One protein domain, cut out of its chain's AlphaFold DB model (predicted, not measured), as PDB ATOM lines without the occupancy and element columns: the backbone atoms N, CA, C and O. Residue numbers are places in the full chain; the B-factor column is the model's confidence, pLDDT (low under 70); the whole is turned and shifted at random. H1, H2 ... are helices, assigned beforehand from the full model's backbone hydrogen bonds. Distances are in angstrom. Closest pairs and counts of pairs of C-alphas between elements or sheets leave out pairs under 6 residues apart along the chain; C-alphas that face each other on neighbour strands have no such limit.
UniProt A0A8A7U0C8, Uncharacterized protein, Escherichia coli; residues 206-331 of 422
ATOM      1  N   GLN A 206     143.557  77.292 138.745       87.44
ATOM      2  CA  GLN A 206     144.376  77.992 137.754       87.44
ATOM      3  C   GLN A 206     143.699  79.229 137.170       87.44
ATOM      4  O   GLN A 206     144.414  80.110 136.705       87.44
ATOM      5  N   VAL A 207     142.369  79.320 137.211       88.06
ATOM      6  CA  VAL A 207     141.642  80.527 136.802       88.06
ATOM      7  C   VAL A 207     141.956  81.675 137.770       88.06
ATOM      8  O   VAL A 207     142.169  81.483 138.972       88.06
ATOM      9  N   ASP A 208     142.079  82.884 137.225       86.19
ATOM     10  CA  ASP A 208     142.268  84.095 138.020       86.19
ATOM     11  C   ASP A 208     141.001  84.389 138.840       86.19
ATOM     12  O   ASP A 208     139.890  84.350 138.322       86.19
ATOM     13  N   ALA A 209     141.171  84.690 140.129       82.00
ATOM     14  CA  ALA A 209     140.060  84.929 141.048       82.00
ATOM     15  C   ALA A 209     139.259  86.191 140.690       82.00
ATOM     16  O   ALA A 209     138.110  86.316 141.095       82.00
ATOM     17  N   LYS A 210     139.863  87.115 139.929       86.12
ATOM     18  CA  LYS A 210     139.221  88.357 139.472       86.12
ATOM     19  C   LYS A 210     138.272  88.165 138.287       86.12
ATOM     20  O   LYS A 210     137.560  89.096 137.942       86.12
ATOM     21  N   VAL A 211     138.295  86.999 137.644       87.25
ATOM     22  CA  VAL A 211     137.522  86.746 136.424       87.25
ATOM     23  C   VAL A 211     136.049  86.584 136.763       87.25
ATOM     24  O   VAL A 211     135.660  85.687 137.517       87.25
ATOM     25  N   THR A 212     135.214  87.407 136.136       91.44
ATOM     26  CA  THR A 212     133.762  87.257 136.218       91.44
ATOM     27  C   THR A 212     133.252  86.196 135.235       91.44
ATOM     28  O   THR A 212     133.840  85.936 134.183       91.44
ATOM     29  N   LYS A 213     132.103  85.573 135.541       90.25
ATOM     30  CA  LYS A 213     131.457  84.616 134.619       90.25
ATOM     31  C   LYS A 213     131.073  85.270 133.282       90.25
ATOM     32  O   LYS A 213     131.113  84.604 132.253       90.25
ATOM     33  N   LYS A 214     130.735  86.567 133.305       93.31
ATOM     34  CA  LYS A 214     130.391  87.361 132.116       93.31
ATOM     35  C   LYS A 214     131.594  87.530 131.188       93.31
ATOM     36  O   LYS A 214     131.464  87.277 129.999       93.31
ATOM     37  N   GLU A 215     132.765  87.872 131.732       93.44
ATOM     38  CA  GLU A 215     134.012  87.948 130.956       93.44
ATOM     39  C   GLU A 215     134.343  86.619 130.271       93.44
ATOM     40  O   GLU A 215     134.693  86.605 129.096       93.44
ATOM     41  N   PHE A 216     134.201  85.497 130.987       92.69
ATOM     42  CA  PHE A 216     134.424  84.171 130.408       92.69
ATOM     43  C   PHE A 216     133.455  83.861 129.261       92.69
ATOM     44  O   PHE A 216     133.884  83.378 128.216       92.69
ATOM     45  N   ALA A 217     132.167  84.171 129.436       94.50
ATOM     46  CA  ALA A 217     131.163  83.972 128.395       94.50
ATOM     47  C   ALA A 217     131.434  84.845 127.159       94.50
ATOM     48  O   ALA A 217     131.364  84.345 126.041       94.50
ATOM     49  N   LEU A 218     131.796  86.118 127.352       95.56
ATOM     50  CA  LEU A 218     132.100  87.044 126.258       95.56
ATOM     51  C   LEU A 218     133.342  86.604 125.475       95.56
ATOM     52  O   LEU A 218     133.329  86.612 124.248       95.56
ATOM     53  N   TRP A 219     134.388  86.160 126.173       95.75
ATOM     54  CA  TRP A 219     135.583  85.615 125.532       95.75
ATOM     55  C   TRP A 219     135.283  84.354 124.714       95.75
ATOM     56  O   TRP A 219     135.751  84.226 123.584       95.75
ATOM     57  N   LEU A 220     134.472  83.442 125.257       94.94
ATOM     58  CA  LEU A 220     134.081  82.219 124.558       94.94
ATOM     59  C   LEU A 220     133.195  82.517 123.338       94.94
ATOM     60  O   LEU A 220     133.359  81.877 122.304       94.94
ATOM     61  N   LEU A 221     132.312  83.515 123.432       96.19
ATOM     62  CA  LEU A 221     131.499  83.988 122.309       96.19
ATOM     63  C   LEU A 221     132.382  84.591 121.211       96.19
ATOM     64  O   LEU A 221     132.243  84.209 120.054       96.19
ATOM     65  N   ALA A 222     133.335  85.459 121.565       95.50
ATOM     66  CA  ALA A 222     134.287  86.026 120.609       95.50
ATOM     67  C   ALA A 222     135.121  84.935 119.912       95.50
ATOM     68  O   ALA A 222     135.336  84.993 118.702       95.50
ATOM     69  N   LEU A 223     135.541  83.906 120.656       95.06
ATOM     70  CA  LEU A 223     136.268  82.761 120.107       95.06
ATOM     71  C   LEU A 223     135.398  81.944 119.149       95.06
ATOM     72  O   LEU A 223     135.852  81.593 118.063       95.06
ATOM     73  N   GLY A 224     134.146  81.682 119.526       94.44
ATOM     74  CA  GLY A 224     133.171  81.019 118.665       94.44
ATOM     75  C   GLY A 224     132.901  81.807 117.383       94.44
ATOM     76  O   GLY A 224     132.904  81.225 116.306       94.44
ATOM     77  N   ALA A 225     132.749  83.130 117.477       92.94
ATOM     78  CA  ALA A 225     132.533  84.000 116.323       92.94
ATOM     79  C   ALA A 225     133.716  83.969 115.341       92.94
ATOM     80  O   ALA A 225     133.502  83.803 114.142       92.94
ATOM     81  N   LEU A 226     134.960  84.056 115.833       92.06
ATOM     82  CA  LEU A 226     136.148  83.943 114.977       92.06
ATOM     83  C   LEU A 226     136.267  82.560 114.327       92.06
ATOM     84  O   LEU A 226     136.598  82.476 113.149       92.06
ATOM     85  N   LEU A 227     135.978  81.484 115.065       91.50
ATOM     86  CA  LEU A 227     135.980  80.131 114.503       91.50
ATOM     87  C   LEU A 227     134.904  79.950 113.429       91.50
ATOM     88  O   LEU A 227     135.181  79.337 112.402       91.50
ATOM     89  N   LEU A 228     133.701  80.489 113.644       90.38
ATOM     90  CA  LEU A 228     132.625  80.451 112.656       90.38
ATOM     91  C   LEU A 228     133.018  81.198 111.383       90.38
ATOM     92  O   LEU A 228     132.842  80.651 110.300       90.38
ATOM     93  N   LEU A 229     133.614  82.388 111.510       87.25
ATOM     94  CA  LEU A 229     134.137  83.143 110.368       87.25
ATOM     95  C   LEU A 229     135.204  82.355 109.595       87.25
ATOM     96  O   LEU A 229     135.174  82.346 108.372       87.25
ATOM     97  N   LEU A 230     136.097  81.652 110.300       85.31
ATOM     98  CA  LEU A 230     137.115  80.785 109.691       85.31
ATOM     99  C   LEU A 230     136.514  79.566 108.974       85.31
ATOM    100  O   LEU A 230     137.108  79.032 108.043       85.31
ATOM    101  N   CYS A 231     135.366  79.081 109.447       85.88
ATOM    102  CA  CYS A 231     134.690  77.927 108.862       85.88
ATOM    103  C   CYS A 231     133.768  78.307 107.701       85.88
ATOM    104  O   CYS A 231     133.384  77.417 106.944       85.88
ATOM    105  N   MET A 232     133.399  79.582 107.549       84.88
ATOM    106  CA  MET A 232     132.566  80.030 106.436       84.88
ATOM    107  C   MET A 232     133.349  79.975 105.118       84.88
ATOM    108  O   MET A 232     134.478  80.461 105.068       84.88
ATOM    109  N   PRO A 233     132.770  79.405 104.047       79.44
ATOM    110  CA  PRO A 233     133.425  79.367 102.747       79.44
ATOM    111  C   PRO A 233     133.561  80.777 102.158       79.44
ATOM    112  O   PRO A 233     132.660  81.613 102.288       79.44
ATOM    113  N   LEU A 234     134.686  81.032 101.488       75.69
ATOM    114  CA  LEU A 234     134.915  82.265 100.739       75.69
ATOM    115  C   LEU A 234     133.909  82.401  99.582       75.69
ATOM    116  O   LEU A 234     133.686  81.467  98.821       75.69
ATOM    117  N   ASN A 235     133.349  83.601  99.444       74.44
ATOM    118  CA  ASN A 235     132.449  84.027  98.367       74.44
ATOM    119  C   ASN A 235     132.939  85.371  97.797       74.44
ATOM    120  O   ASN A 235     133.728  86.065  98.437       74.44
ATOM    121  N   GLU A 236     132.421  85.819  96.653       66.62
ATOM    122  CA  GLU A 236     132.823  87.110  96.051       66.62
ATOM    123  C   GLU A 236     132.536  88.337  96.943       66.62
ATOM    124  O   GLU A 236     133.200  89.362  96.830       66.62
ATOM    125  N   LYS A 237     131.593  88.226  97.890       68.50
ATOM    126  CA  LYS A 237     131.274  89.260  98.902       68.50
ATOM    127  C   LYS A 237     132.028  89.079 100.224       68.50
ATOM    128  O   LYS A 237     131.669  89.683 101.236       68.50
ATOM    129  N   SER A 238     133.000  88.175 100.255       67.44
ATOM    130  CA  SER A 238     133.726  87.837 101.470       67.44
ATOM    131  C   SER A 238     134.593  89.008 101.934       67.44
ATOM    132  O   SER A 238     135.208  89.721 101.144       67.44
ATOM    133  N   THR A 239     134.579  89.256 103.240       75.44
ATOM    134  CA  THR A 239     135.350  90.351 103.831       75.44
ATOM    135  C   THR A 239     136.766  89.879 104.144       75.44
ATOM    136  O   THR A 239     137.046  88.686 104.231       75.44
ATOM    137  N   ILE A 240     137.681  90.810 104.410       77.75
ATOM    138  CA  ILE A 240     139.045  90.483 104.860       77.75
ATOM    139  C   ILE A 240     139.012  89.572 106.113       77.75
ATOM    140  O   ILE A 240     139.896  88.735 106.306       77.75
ATOM    141  N   PHE A 241     137.939  89.655 106.914       71.88
ATOM    142  CA  PHE A 241     137.658  88.821 108.086       71.88
ATOM    143  C   PHE A 241     137.131  87.409 107.783       71.88
ATOM    144  O   PHE A 241     136.627  86.765 108.691       71.88
ATOM    145  N   SER A 242     137.225  86.894 106.562       73.44
ATOM    146  CA  SER A 242     137.038  85.458 106.277       73.44
ATOM    147  C   SER A 242     138.286  84.816 105.669       73.44
ATOM    148  O   SER A 242     138.256  83.677 105.224       73.44
ATOM    149  N   THR A 243     139.398  85.551 105.631       80.75
ATOM    150  CA  THR A 243     140.682  85.081 105.093       80.75
ATOM    151  C   THR A 243     141.659  84.745 106.225       80.75
ATOM    152  O   THR A 243     141.324  84.873 107.408       80.75
ATOM    153  N   ASN A 244     142.908  84.411 105.884       80.81
ATOM    154  CA  ASN A 244     144.016  84.173 106.822       80.81
ATOM    155  C   ASN A 244     144.196  85.246 107.917       80.81
ATOM    156  O   ASN A 244     144.754  84.942 108.970       80.81
ATOM    157  N   TYR A 245     143.728  86.485 107.732       83.44
ATOM    158  CA  TYR A 245     143.812  87.522 108.772       83.44
ATOM    159  C   TYR A 245     143.011  87.180 110.038       83.44
ATOM    160  O   TYR A 245     143.394  87.574 111.140       83.44
ATOM    161  N   THR A 246     141.936  86.401 109.912       86.44
ATOM    162  CA  THR A 246     141.176  85.899 111.070       86.44
ATOM    163  C   THR A 246     141.998  84.980 111.959       86.44
ATOM    164  O   THR A 246     141.907  85.067 113.184       86.44
ATOM    165  N   LEU A 247     142.853  84.149 111.356       86.50
ATOM    166  CA  LEU A 247     143.780  83.290 112.081       86.50
ATOM    167  C   LEU A 247     144.731  84.135 112.937       86.50
ATOM    168  O   LEU A 247     144.986  83.800 114.092       86.50
ATOM    169  N   SER A 248     145.195  85.270 112.409       89.25
ATOM    170  CA  SER A 248     146.025  86.224 113.151       89.25
ATOM    171  C   SER A 248     145.277  86.884 114.313       89.25
ATOM    172  O   SER A 248     145.869  87.069 115.373       89.25
ATOM    173  N   LEU A 249     143.978  87.188 114.171       91.38
ATOM    174  CA  LEU A 249     143.138  87.709 115.269       91.38
ATOM    175  C   LEU A 249     142.896  86.677 116.380       91.38
ATOM    176  O   LEU A 249     142.652  87.039 117.536       91.38
ATOM    177  N   LEU A 250     143.015  85.394 116.048       91.75
ATOM    178  CA  LEU A 250     142.889  84.299 116.999       91.75
ATOM    179  C   LEU A 250     144.024  84.331 118.039       91.75
ATOM    180  O   LEU A 250     143.787  84.048 119.217       91.75
ATOM    181  N   LEU A 251     145.235  84.756 117.650       92.81
ATOM    182  CA  LEU A 251     146.384  84.840 118.556       92.81
ATOM    183  C   LEU A 251     146.152  85.823 119.726       92.81
ATOM    184  O   LEU A 251     146.219  85.361 120.868       92.81
ATOM    185  N   PRO A 252     145.861  87.129 119.527       94.19
ATOM    186  CA  PRO A 252     145.596  88.055 120.632       94.19
ATOM    187  C   PRO A 252     144.472  87.585 121.557       94.19
ATOM    188  O   PRO A 252     144.610  87.651 122.781       94.19
ATOM    189  N   LEU A 253     143.383  87.055 120.988       94.88
ATOM    190  CA  LEU A 253     142.250  86.550 121.763       94.88
ATOM    191  C   LEU A 253     142.662  85.375 122.661       94.88
ATOM    192  O   LEU A 253     142.319  85.330 123.849       94.88
ATOM    193  N   MET A 254     143.433  84.432 122.117       95.00
ATOM    194  CA  MET A 254     143.924  83.278 122.864       95.00
ATOM    195  C   MET A 254     145.029  83.635 123.850       95.00
ATOM    196  O   MET A 254     145.074  83.056 124.933       95.00
ATOM    197  N   MET A 255     145.875  84.620 123.547       94.00
ATOM    198  CA  MET A 255     146.849  85.162 124.496       94.00
ATOM    199  C   MET A 255     146.163  85.816 125.696       94.00
ATOM    200  O   MET A 255     146.557  85.582 126.839       94.00
ATOM    201  N   TRP A 256     145.104  86.593 125.459       94.25
ATOM    202  CA  TRP A 256     144.312  87.169 126.541       94.25
ATOM    203  C   TRP A 256     143.700  86.072 127.427       94.25
ATOM    204  O   TRP A 256     143.840  86.106 128.655       94.25
ATOM    205  N   GLY A 257     143.132  85.028 126.811       93.00
ATOM    206  CA  GLY A 257     142.631  83.851 127.526       93.00
ATOM    207  C   GLY A 257     143.726  83.098 128.299       93.00
ATOM    208  O   GLY A 257     143.522  82.710 129.454       93.00
ATOM    209  N   ALA A 258     144.917  82.945 127.709       93.06
ATOM    210  CA  ALA A 258     146.092  82.314 128.313       93.06
ATOM    211  C   ALA A 258     146.497  82.981 129.633       93.06
ATOM    212  O   ALA A 258     146.757  82.294 130.629       93.06
ATOM    213  N   MET A 259     146.482  84.316 129.667       91.31
ATOM    214  CA  MET A 259     146.818  85.091 130.862       91.31
ATOM    215  C   MET A 259     145.799  84.903 132.000       91.31
ATOM    216  O   MET A 259     146.190  84.846 133.170       91.31
ATOM    217  N   ARG A 260     144.505  84.749 131.681       90.44
ATOM    218  CA  ARG A 260     143.405  84.706 132.667       90.44
ATOM    219  C   ARG A 260     143.035  83.299 133.142       90.44
ATOM    220  O   ARG A 260     142.927  83.060 134.347       90.44
ATOM    221  N   TYR A 261     142.863  82.344 132.232       90.12
ATOM    222  CA  TYR A 261     142.243  81.046 132.547       90.12
ATOM    223  C   TYR A 261     143.249  79.935 132.866       90.12
ATOM    224  O   TYR A 261     142.921  78.966 133.546       90.12
ATOM    225  N   GLY A 262     144.505  80.128 132.458       87.75
ATOM    226  CA  GLY A 262     145.620  79.241 132.770       87.75
ATOM    227  C   GLY A 262     145.798  78.051 131.825       87.75
ATOM    228  O   GLY A 262     144.984  77.788 130.944       87.75
ATOM    229  N   TYR A 263     146.915  77.342 132.012       90.75
ATOM    230  CA  TYR A 263     147.437  76.354 131.067       90.75
ATOM    231  C   TYR A 263     146.481  75.202 130.758       90.75
ATOM    232  O   TYR A 263     146.258  74.924 129.590       90.75
ATOM    233  N   LYS A 264     145.884  74.554 131.765       90.19
ATOM    234  CA  LYS A 264     145.090  73.329 131.544       90.19
ATOM    235  C   LYS A 264     143.835  73.558 130.700       90.19
ATOM    236  O   LYS A 264     143.438  72.685 129.933       90.19
ATOM    237  N   LEU A 265     143.197  74.715 130.863       92.12
ATOM    238  CA  LEU A 265     142.022  75.084 130.076       92.12
ATOM    239  C   LEU A 265     142.446  75.449 128.652       92.12
ATOM    240  O   LEU A 265     141.896  74.943 127.680       92.12
ATOM    241  N   ILE A 266     143.465  76.300 128.548       93.69
ATOM    242  CA  ILE A 266     143.898  76.887 127.283       93.69
ATOM    243  C   ILE A 266     144.568  75.859 126.382       93.69
ATOM    244  O   ILE A 266     144.303  75.870 125.190       93.69
ATOM    245  N   SER A 267     145.342  74.916 126.925       91.94
ATOM    246  CA  SER A 267     145.949  73.844 126.129       91.94
ATOM    247  C   SER A 267     144.898  72.948 125.464       91.94
ATOM    248  O   SER A 267     145.103  72.512 124.337       91.94
ATOM    249  N   LEU A 268     143.770  72.680 126.142       92.94
ATOM    250  CA  LEU A 268     142.675  71.874 125.588       92.94
ATOM    251  C   LEU A 268     141.797  72.666 124.615       92.94
ATOM    252  O   LEU A 268     141.403  72.131 123.585       92.94
ATOM    253  N   LEU A 269     141.493  73.931 124.914       94.06
ATOM    254  CA  LEU A 269     140.705  74.759 123.999       94.06
ATOM    255  C   LEU A 269     141.485  75.104 122.731       94.06
ATOM    256  O   LEU A 269     140.941  74.979 121.643       94.06
ATOM    257  N   TRP A 270     142.762  75.472 122.856       95.12
ATOM    258  CA  TRP A 270     143.632  75.764 121.713       95.12
ATOM    259  C   TRP A 270     143.766  74.571 120.767       95.12
ATOM    260  O   TRP A 270     143.764  74.716 119.551       95.12
ATOM    261  N   ALA A 271     143.832  73.378 121.339       93.38
ATOM    262  CA  ALA A 271     143.787  72.136 120.601       93.38
ATOM    263  C   ALA A 271     142.535  71.982 119.733       93.38
ATOM    264  O   ALA A 271     142.647  71.676 118.551       93.38
ATOM    265  N   VAL A 272     141.355  72.186 120.321       93.25
ATOM    266  CA  VAL A 272     140.075  72.098 119.605       93.25
ATOM    267  C   VAL A 272     139.981  73.178 118.532       93.25
ATOM    268  O   VAL A 272     139.624  72.873 117.399       93.25
ATOM    269  N   VAL A 273     140.370  74.407 118.874       93.69
ATOM    270  CA  VAL A 273     140.479  75.536 117.944       93.69
ATOM    271  C   VAL A 273     141.314  75.140 116.731       93.69
ATOM    272  O   VAL A 273     140.808  75.212 115.620       93.69
ATOM    273  N   LEU A 274     142.548  74.658 116.920       93.19
ATOM    274  CA  LEU A 274     143.401  74.302 115.787       93.19
ATOM    275  C   LEU A 274     142.927  73.076 115.019       93.19
ATOM    276  O   LEU A 274     143.055  73.069 113.802       93.19
ATOM    277  N   MET A 275     142.344  72.072 115.676       92.31
ATOM    278  CA  MET A 275     141.739  70.944 114.959       92.31
ATOM    279  C   MET A 275     140.649  71.424 113.995       92.31
ATOM    280  O   MET A 275     140.650  71.025 112.836       92.31
ATOM    281  N   ILE A 276     139.772  72.328 114.438       91.94
ATOM    282  CA  ILE A 276     138.711  72.899 113.597       91.94
ATOM    283  C   ILE A 276     139.309  73.815 112.522       91.94
ATOM    284  O   ILE A 276     138.991  73.678 111.346       91.94
ATOM    285  N   SER A 277     140.203  74.731 112.904       90.94
ATOM    286  CA  SER A 277     140.793  75.703 111.977       90.94
ATOM    287  C   SER A 277     141.619  75.038 110.881       90.94
ATOM    288  O   SER A 277     141.545  75.466 109.734       90.94
ATOM    289  N   ILE A 278     142.402  74.007 111.205       91.12
ATOM    290  CA  ILE A 278     143.211  73.304 110.209       91.12
ATOM    291  C   ILE A 278     142.333  72.367 109.372       91.12
ATOM    292  O   ILE A 278     142.595  72.216 108.189       91.12
ATOM    293  N   HIS A 279     141.271  71.768 109.923       90.69
ATOM    294  CA  HIS A 279     140.326  70.986 109.114       90.69
ATOM    295  C   HIS A 279     139.630  71.848 108.054       90.69
ATOM    296  O   HIS A 279     139.567  71.464 106.891       90.69
ATOM    297  N   SER A 280     139.220  73.059 108.425       86.50
ATOM    298  CA  SER A 280     138.576  74.014 107.520       86.50
ATOM    299  C   SER A 280     139.565  74.865 106.707       86.50
ATOM    300  O   SER A 280     139.178  75.921 106.215       86.50
ATOM    301  N   TYR A 281     140.838  74.463 106.559       87.75
ATOM    302  CA  TYR A 281     141.878  75.301 105.929       87.75
ATOM    303  C   TYR A 281     141.541  75.753 104.499       87.75
ATOM    304  O   TYR A 281     141.911  76.852 104.091       87.75
ATOM    305  N   GLN A 282     140.810  74.923 103.751       86.12
ATOM    306  CA  GLN A 282     140.387  75.214 102.379       86.12
ATOM    307  C   GLN A 282     139.416  76.396 102.307       86.12
ATOM    308  O   GLN A 282     139.368  77.091 101.296       86.12
ATOM    309  N   ASN A 283     138.673  76.655 103.385       84.56
ATOM    310  CA  ASN A 283     137.625  77.667 103.383       84.56
ATOM    311  C   ASN A 283     138.183  79.085 103.417       84.56
ATOM    312  O   ASN A 283     137.489  79.974 102.951       84.56
ATOM    313  N   TYR A 284     139.402  79.301 103.924       82.38
ATOM    314  CA  TYR A 284     140.007  80.635 104.072       82.38
ATOM    315  C   TYR A 284     141.356  80.810 103.349       82.38
ATOM    316  O   TYR A 284     141.870  81.932 103.306       82.38
ATOM    317  N   ILE A 285     141.906  79.744 102.747       83.69
ATOM    318  CA  ILE A 285     143.101  79.781 101.885       83.69
ATOM    319  C   ILE A 285     142.680  79.523 100.425       83.69
ATOM    320  O   ILE A 285     142.543  78.362 100.031       83.69
ATOM    321  N   PRO A 286     142.480  80.573  99.605       80.62
ATOM    322  CA  PRO A 286     142.109  80.407  98.203       80.62
ATOM    323  C   PRO A 286     143.253  79.812  97.371       80.62
ATOM    324  O   PRO A 286     144.433  80.029  97.650       80.62
ATOM    325  N   ILE A 287     142.904  79.088  96.308       80.62
ATOM    326  CA  ILE A 287     143.871  78.503  95.372       80.62
ATOM    327  C   ILE A 287     144.241  79.566  94.328       80.62
ATOM    328  O   ILE A 287     143.420  79.933  93.493       80.62
ATOM    329  N   TYR A 288     145.473  80.070  94.377       81.69
ATOM    330  CA  TYR A 288     146.002  81.066  93.435       81.69
ATOM    331  C   TYR A 288     147.500  80.814  93.156       81.69
ATOM    332  O   TYR A 288     148.133  80.033  93.878       81.69
ATOM    333  N   PRO A 289     148.107  81.440  92.125       72.44
ATOM    334  CA  PRO A 289     149.550  81.338  91.882       72.44
ATOM    335  C   PRO A 289     150.354  81.875  93.081       72.44
ATOM    336  O   PRO A 289     150.439  83.079  93.297       72.44
ATOM    337  N   GLY A 290     150.918  80.970  93.889       82.25
ATOM    338  CA  GLY A 290     151.516  81.284  95.198       82.25
ATOM    339  C   GLY A 290     150.872  80.558  96.388       82.25
ATOM    340  O   GLY A 290     151.269  80.768  97.530       82.25
ATOM    341  N   TYR A 291     149.917  79.660  96.144       86.62
ATOM    342  CA  TYR A 291     149.272  78.841  97.174       86.62
ATOM    343  C   TYR A 291     150.264  78.131  98.115       86.62
ATOM    344  O   TYR A 291     150.082  78.107  99.330       86.62
ATOM    345  N   THR A 292     151.359  77.592  97.576       86.38
ATOM    346  CA  THR A 292     152.359  76.828  98.341       86.38
ATOM    347  C   THR A 292     153.104  77.686  99.360       86.38
ATOM    348  O   THR A 292     153.338  77.258 100.495       86.38
ATOM    349  N   THR A 293     153.442  78.925  98.996       88.94
ATOM    350  CA  THR A 293     154.116  79.871  99.888       88.94
ATOM    351  C   THR A 293     153.152  80.380 100.953       88.94
ATOM    352  O   THR A 293     153.507  80.405 102.130       88.94
ATOM    353  N   GLN A 294     151.901  80.681 100.592       88.38
ATOM    354  CA  GLN A 294     150.870  81.061 101.559       88.38
ATOM    355  C   GLN A 294     150.551  79.929 102.547       88.38
ATOM    356  O   GLN A 294     150.408  80.176 103.748       88.38
ATOM    357  N   LEU A 295     150.488  78.683 102.075       89.56
ATOM    358  CA  LEU A 295     150.295  77.511 102.925       89.56
ATOM    359  C   LEU A 295     151.467  77.341 103.901       89.56
ATOM    360  O   LEU A 295     151.250  77.087 105.084       89.56
ATOM    361  N   THR A 296     152.698  77.587 103.440       90.62
ATOM    362  CA  THR A 296     153.904  77.594 104.288       90.62
ATOM    363  C   THR A 296     153.838  78.679 105.371       90.62
ATOM    364  O   THR A 296     154.128  78.421 106.543       90.62
ATOM    365  N   ILE A 297     153.400  79.893 105.021       91.06
ATOM    366  CA  ILE A 297     153.218  80.996 105.980       91.06
ATOM    367  C   ILE A 297     152.132  80.644 107.007       91.06
ATOM    368  O   ILE A 297     152.302  80.859 108.208       91.06
ATOM    369  N   THR A 298     151.033  80.042 106.563       91.25
ATOM    370  CA  THR A 298     149.920  79.678 107.448       91.25
ATOM    371  C   THR A 298     150.308  78.534 108.391       91.25
ATOM    372  O   THR A 298     150.085  78.623 109.598       91.25
ATOM    373  N   SER A 299     150.997  77.512 107.878       92.31
ATOM    374  CA  SER A 299     151.552  76.406 108.667       92.31
ATOM    375  C   SER A 299     152.542  76.891 109.736       92.31
ATOM    376  O   SER A 299     152.442  76.515 110.910       92.31
ATOM    377  N   SER A 300     153.441  77.815 109.384       93.06
ATOM    378  CA  SER A 300     154.345  78.427 110.365       93.06
ATOM    379  C   SER A 300     153.591  79.259 111.414       93.06
ATOM    380  O   SER A 300     153.940  79.212 112.595       93.06
ATOM    381  N   SER A 301     152.504  79.934 111.024       92.56
ATOM    382  CA  SER A 301     151.627  80.662 111.950       92.56
ATOM    383  C   SER A 301     150.963  79.725 112.962       92.56
ATOM    384  O   SER A 301     150.974  80.030 114.154       92.56
ATOM    385  N   TYR A 302     150.477  78.543 112.553       93.75
ATOM    386  CA  TYR A 302     149.951  77.551 113.503       93.75
ATOM    387  C   TYR A 302     150.999  77.146 114.542       93.75
ATOM    388  O   TYR A 302     150.681  77.070 115.732       93.75
ATOM    389  N   LEU A 303     152.249  76.926 114.125       94.38
ATOM    390  CA  LEU A 303     153.358  76.580 115.019       94.38
ATOM    391  C   LEU A 303     153.645  77.699 116.009       94.38
ATOM    392  O   LEU A 303     153.597  77.479 117.223       94.38
ATOM    393  N   VAL A 304     153.921  78.896 115.498       94.69
ATOM    394  CA  VAL A 304     154.312  80.044 116.318       94.69
ATOM    395  C   VAL A 304     153.189  80.408 117.285       94.69
ATOM    396  O   VAL A 304     153.441  80.571 118.480       94.69
ATOM    397  N   PHE A 305     151.938  80.446 116.820       94.56
ATOM    398  CA  PHE A 305     150.798  80.763 117.678       94.56
ATOM    399  C   PHE A 305     150.608  79.699 118.756       94.56
ATOM    400  O   PHE A 305     150.423  80.037 119.925       94.56
ATOM    401  N   SER A 306     150.752  78.419 118.407       94.50
ATOM    402  CA  SER A 306     150.672  77.332 119.383       94.50
ATOM    403  C   SER A 306     151.736  77.421 120.453       94.50
ATOM    404  O   SER A 306     151.448  77.188 121.631       94.50
ATOM    405  N   PHE A 307     152.962  77.752 120.058       93.50
ATOM    406  CA  PHE A 307     154.060  77.919 120.990       93.50
ATOM    407  C   PHE A 307     153.796  79.100 121.926       93.50
ATOM    408  O   PHE A 307     153.834  78.922 123.143       93.50
ATOM    409  N   ILE A 308     153.444  80.269 121.379       94.38
ATOM    410  CA  ILE A 308     153.172  81.484 122.158       94.38
ATOM    411  C   ILE A 308     152.012  81.260 123.131       94.38
ATOM    412  O   ILE A 308     152.164  81.520 124.323       94.38
ATOM    413  N   VAL A 309     150.873  80.737 122.668       94.38
ATOM    414  CA  VAL A 309     149.682  80.524 123.506       94.38
ATOM    415  C   VAL A 309     149.978  79.548 124.646       94.38
ATOM    416  O   VAL A 309     149.685  79.851 125.807       94.38
ATOM    417  N   ASN A 310     150.609  78.402 124.359       91.44
ATOM    418  CA  ASN A 310     150.963  77.435 125.400       91.44
ATOM    419  C   ASN A 310     151.998  78.005 126.375       91.44
ATOM    420  O   ASN A 310     151.819  77.898 127.590       91.44
ATOM    421  N   TYR A 311     153.059  78.634 125.867       90.94
ATOM    422  CA  TYR A 311     154.120  79.197 126.695       90.94
ATOM    423  C   TYR A 311     153.591  80.308 127.608       90.94
ATOM    424  O   TYR A 311     153.829  80.274 128.818       90.94
ATOM    425  N   MET A 312     152.786  81.228 127.069       92.94
ATOM    426  CA  MET A 312     152.136  82.287 127.844       92.94
ATOM    427  C   MET A 312     151.207  81.724 128.915       92.94
ATOM    428  O   MET A 312     151.227  82.199 130.052       92.94
ATOM    429  N   ALA A 313     150.437  80.678 128.610       92.12
ATOM    430  CA  ALA A 313     149.551  80.066 129.593       92.12
ATOM    431  C   ALA A 313     150.337  79.412 130.749       92.12
ATOM    432  O   ALA A 313     149.938  79.497 131.919       92.12
ATOM    433  N   VAL A 314     151.488  78.796 130.456       90.69
ATOM    434  CA  VAL A 314     152.379  78.245 131.487       90.69
ATOM    435  C   VAL A 314     153.047  79.354 132.306       90.69
ATOM    436  O   VAL A 314     153.073  79.288 133.537       90.69
ATOM    437  N   LEU A 315     153.549  80.402 131.655       90.50
ATOM    438  CA  LEU A 315     154.200  81.520 132.331       90.50
ATOM    439  C   LEU A 315     153.225  82.258 133.260       90.50
ATOM    440  O   LEU A 315     153.524  82.447 134.440       90.50
ATOM    441  N   ALA A 316     152.024  82.577 132.772       91.19
ATOM    442  CA  ALA A 316     150.998  83.270 133.543       91.19
ATOM    443  C   ALA A 316     150.499  82.446 134.741       91.19
ATOM    444  O   ALA A 316     150.222  82.993 135.811       91.19
ATOM    445  N   THR A 317     150.379  81.119 134.607       90.06
ATOM    446  CA  THR A 317     150.026  80.255 135.751       90.06
ATOM    447  C   THR A 317     151.144  80.194 136.785       90.06
ATOM    448  O   THR A 317     150.870  80.305 137.984       90.06
ATOM    449  N   ARG A 318     152.405  80.091 136.348       88.44
ATOM    450  CA  ARG A 318     153.567  80.112 137.245       88.44
ATOM    451  C   ARG A 318     153.667  81.428 138.001       88.44
ATOM    452  O   ARG A 318     153.818  81.413 139.220       88.44
ATOM    453  N   GLN A 319     153.559  82.549 137.294       89.88
ATOM    454  CA  GLN A 319     153.632  83.883 137.880       89.88
ATOM    455  C   GLN A 319     152.564  84.056 138.960       89.88
ATOM    456  O   GLN A 319     152.881  84.455 140.076       89.88
ATOM    457  N   ARG A 320     151.318  83.653 138.689       88.25
ATOM    458  CA  ARG A 320     150.238  83.698 139.686       88.25
ATOM    459  C   ARG A 320     150.513  82.810 140.896       88.25
ATOM    460  O   ARG A 320     150.282  83.240 142.022       88.25
ATOM    461  N   ALA A 321     151.026  81.597 140.695       87.75
ATOM    462  CA  ALA A 321     151.386  80.713 141.804       87.75
ATOM    463  C   ALA A 321     152.502  81.311 142.682       87.75
ATOM    464  O   ALA A 321     152.410  81.267 143.909       87.75
ATOM    465  N   VAL A 322     153.523  81.912 142.062       89.12
ATOM    466  CA  VAL A 322     154.626  82.587 142.762       89.12
ATOM    467  C   VAL A 322     154.121  83.816 143.512       89.12
ATOM    468  O   VAL A 322     154.395  83.934 144.699       89.12
ATOM    469  N   VAL A 323     153.321  84.676 142.880       89.06
ATOM    470  CA  VAL A 323     152.748  85.867 143.525       89.06
ATOM    471  C   VAL A 323     151.858  85.482 144.706       89.06
ATOM    472  O   VAL A 323     152.015  86.047 145.782       89.06
ATOM    473  N   ARG A 324     150.987  84.472 144.565       85.69
ATOM    474  CA  ARG A 324     150.173  83.961 145.686       85.69
ATOM    475  C   ARG A 324     151.049  83.454 146.832       85.69
ATOM    476  O   ARG A 324     150.729  83.683 147.994       85.69
ATOM    477  N   ARG A 325     152.153  82.765 146.522       88.12
ATOM    478  CA  ARG A 325     153.105  82.291 147.535       88.12
ATOM    479  C   ARG A 325     153.813  83.454 148.226       88.12
ATOM    480  O   ARG A 325     153.873  83.453 149.448       88.12
ATOM    481  N   ILE A 326     154.294  84.439 147.469       86.81
ATOM    482  CA  ILE A 326     154.933  85.647 148.007       86.81
ATOM    483  C   ILE A 326     153.954  86.404 148.899       86.81
ATOM    484  O   ILE A 326     154.322  86.773 150.000       86.81
ATOM    485  N   GLN A 327     152.699  86.576 148.479       83.31
ATOM    486  CA  GLN A 327     151.673  87.235 149.290       83.31
ATOM    487  C   GLN A 327     151.415  86.495 150.605       83.31
ATOM    488  O   GLN A 327     151.355  87.135 151.646       83.31
ATOM    489  N   ARG A 328     151.320  85.158 150.584       82.44
ATOM    490  CA  ARG A 328     151.178  84.354 151.811       82.44
ATOM    491  C   ARG A 328     152.377  84.511 152.742       82.44
ATOM    492  O   ARG A 328     152.191  84.702 153.933       82.44
ATOM    493  N   LEU A 329     153.589  84.467 152.191       83.50
ATOM    494  CA  LEU A 329     154.815  84.680 152.961       83.50
ATOM    495  C   LEU A 329     154.936  86.125 153.455       83.50
ATOM    496  O   LEU A 329     155.475  86.346 154.522       83.50
ATOM    497  N   ALA A 330     154.386  87.104 152.739       83.31
ATOM    498  CA  ALA A 330     154.401  88.509 153.134       83.31
ATOM    499  C   ALA A 330     153.462  88.836 154.306       83.31
ATOM    500  O   ALA A 330     153.482  89.978 154.761       83.31
ATOM    501  N   TYR A 331     152.643  87.886 154.773       86.00
ATOM    502  CA  TYR A 331     151.849  88.000 156.002       86.00
ATOM    503  C   TYR A 331     152.547  87.394 157.223       86.00
ATOM    504  O   TYR A 331     152.080  87.583 158.338       86.00
TER     505      TYR A 331
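What this domain is: This is residues 206 to 331 of the 422 residues of an uncharacterized protein of Escherichia coli (UniProt A0A8A7U0C8). Four long helices, H1, H2, H3 and H5, form an up-and-down bundle, each running against the one before it, with H2 and H3 side by side in the middle and H1 and H5 on opposite sides of that pair. The longest, H5, overshoots the others, and its residues 322 to 329 stick out with residues 330 and 331 as an arm, while the short H4 sits at the other end of the bundle. The printed part has 126 residues with five named helices in the order H1, H2, H3, H4, H5 and no named strand, and its class is all helix. The whole is loose, with a radius of gyration of the C-alphas of 17.2 A, and is a rod spanning 64 by 29 by 19 A.

How they stand to each other: H1, residues 213 to 231, and H2, residues 245 to 261, form a helical hairpin; they touch at a shallow tilt of 23 degrees, closest at the C-alphas of Leu 226 and Thr 246, 6.7 A apart. H2 and H3, residues 263 to 279, form another, at 16 degrees, with the C-alphas of Ala 258 and Ile 266 closest at 5.9 A. H1 touches H3 with residues 227 to 231 alone, closest at the C-alphas of Leu 230 and Ser 277, 6.7 A apart. H4, residues 281 to 284, touches H1, with the C-alphas of Cys 231 and Asn 283 closest at 6.2 A. H3 and H4 meet only through their link. H5, residues 291 to 329, touches H2 with residues 301 to 317 alone; they run the same way at a shallow tilt of 14 degrees, and the closest C-alphas, of Ala 258 and Ala 313, are 4.3 A apart. H5 touches H3, opposite ways at 11 degrees, closest at the C-alphas of Tyr 263 and Ala 313, 4.5 A apart. H1 and H5 are apart. In H1 and H5 every O i to N i+4 pair is within hydrogen-bond range; in H2 10 of 13 are, in H3 12 of 13, and H4 is too short for such a pair.

Where its parts are: H1 begins at C-alpha 213, (131.457, 84.616, 134.619), and is 26.8 A long. H2 is 24.7 A and H3 23.7 A long. H5 runs 56.4 A, from C-alpha 291 at (149.272, 78.841, 97.174) to C-alpha 329 at (154.815, 84.680, 152.961).

The domain as a whole: The C-alphas of Pro 289 and Tyr 331 are the two farthest apart, at 64.5 A. Without the stretches that stand free, residues 288 to 293 and 322 to 331, the body spans 48 by 29 by 18 A. The link from H1 to H2, residues 232 to 244, is long. The printed part has no cut. Mean pLDDT of the printed part is 88.5, and residues 236 to 238 are under 70.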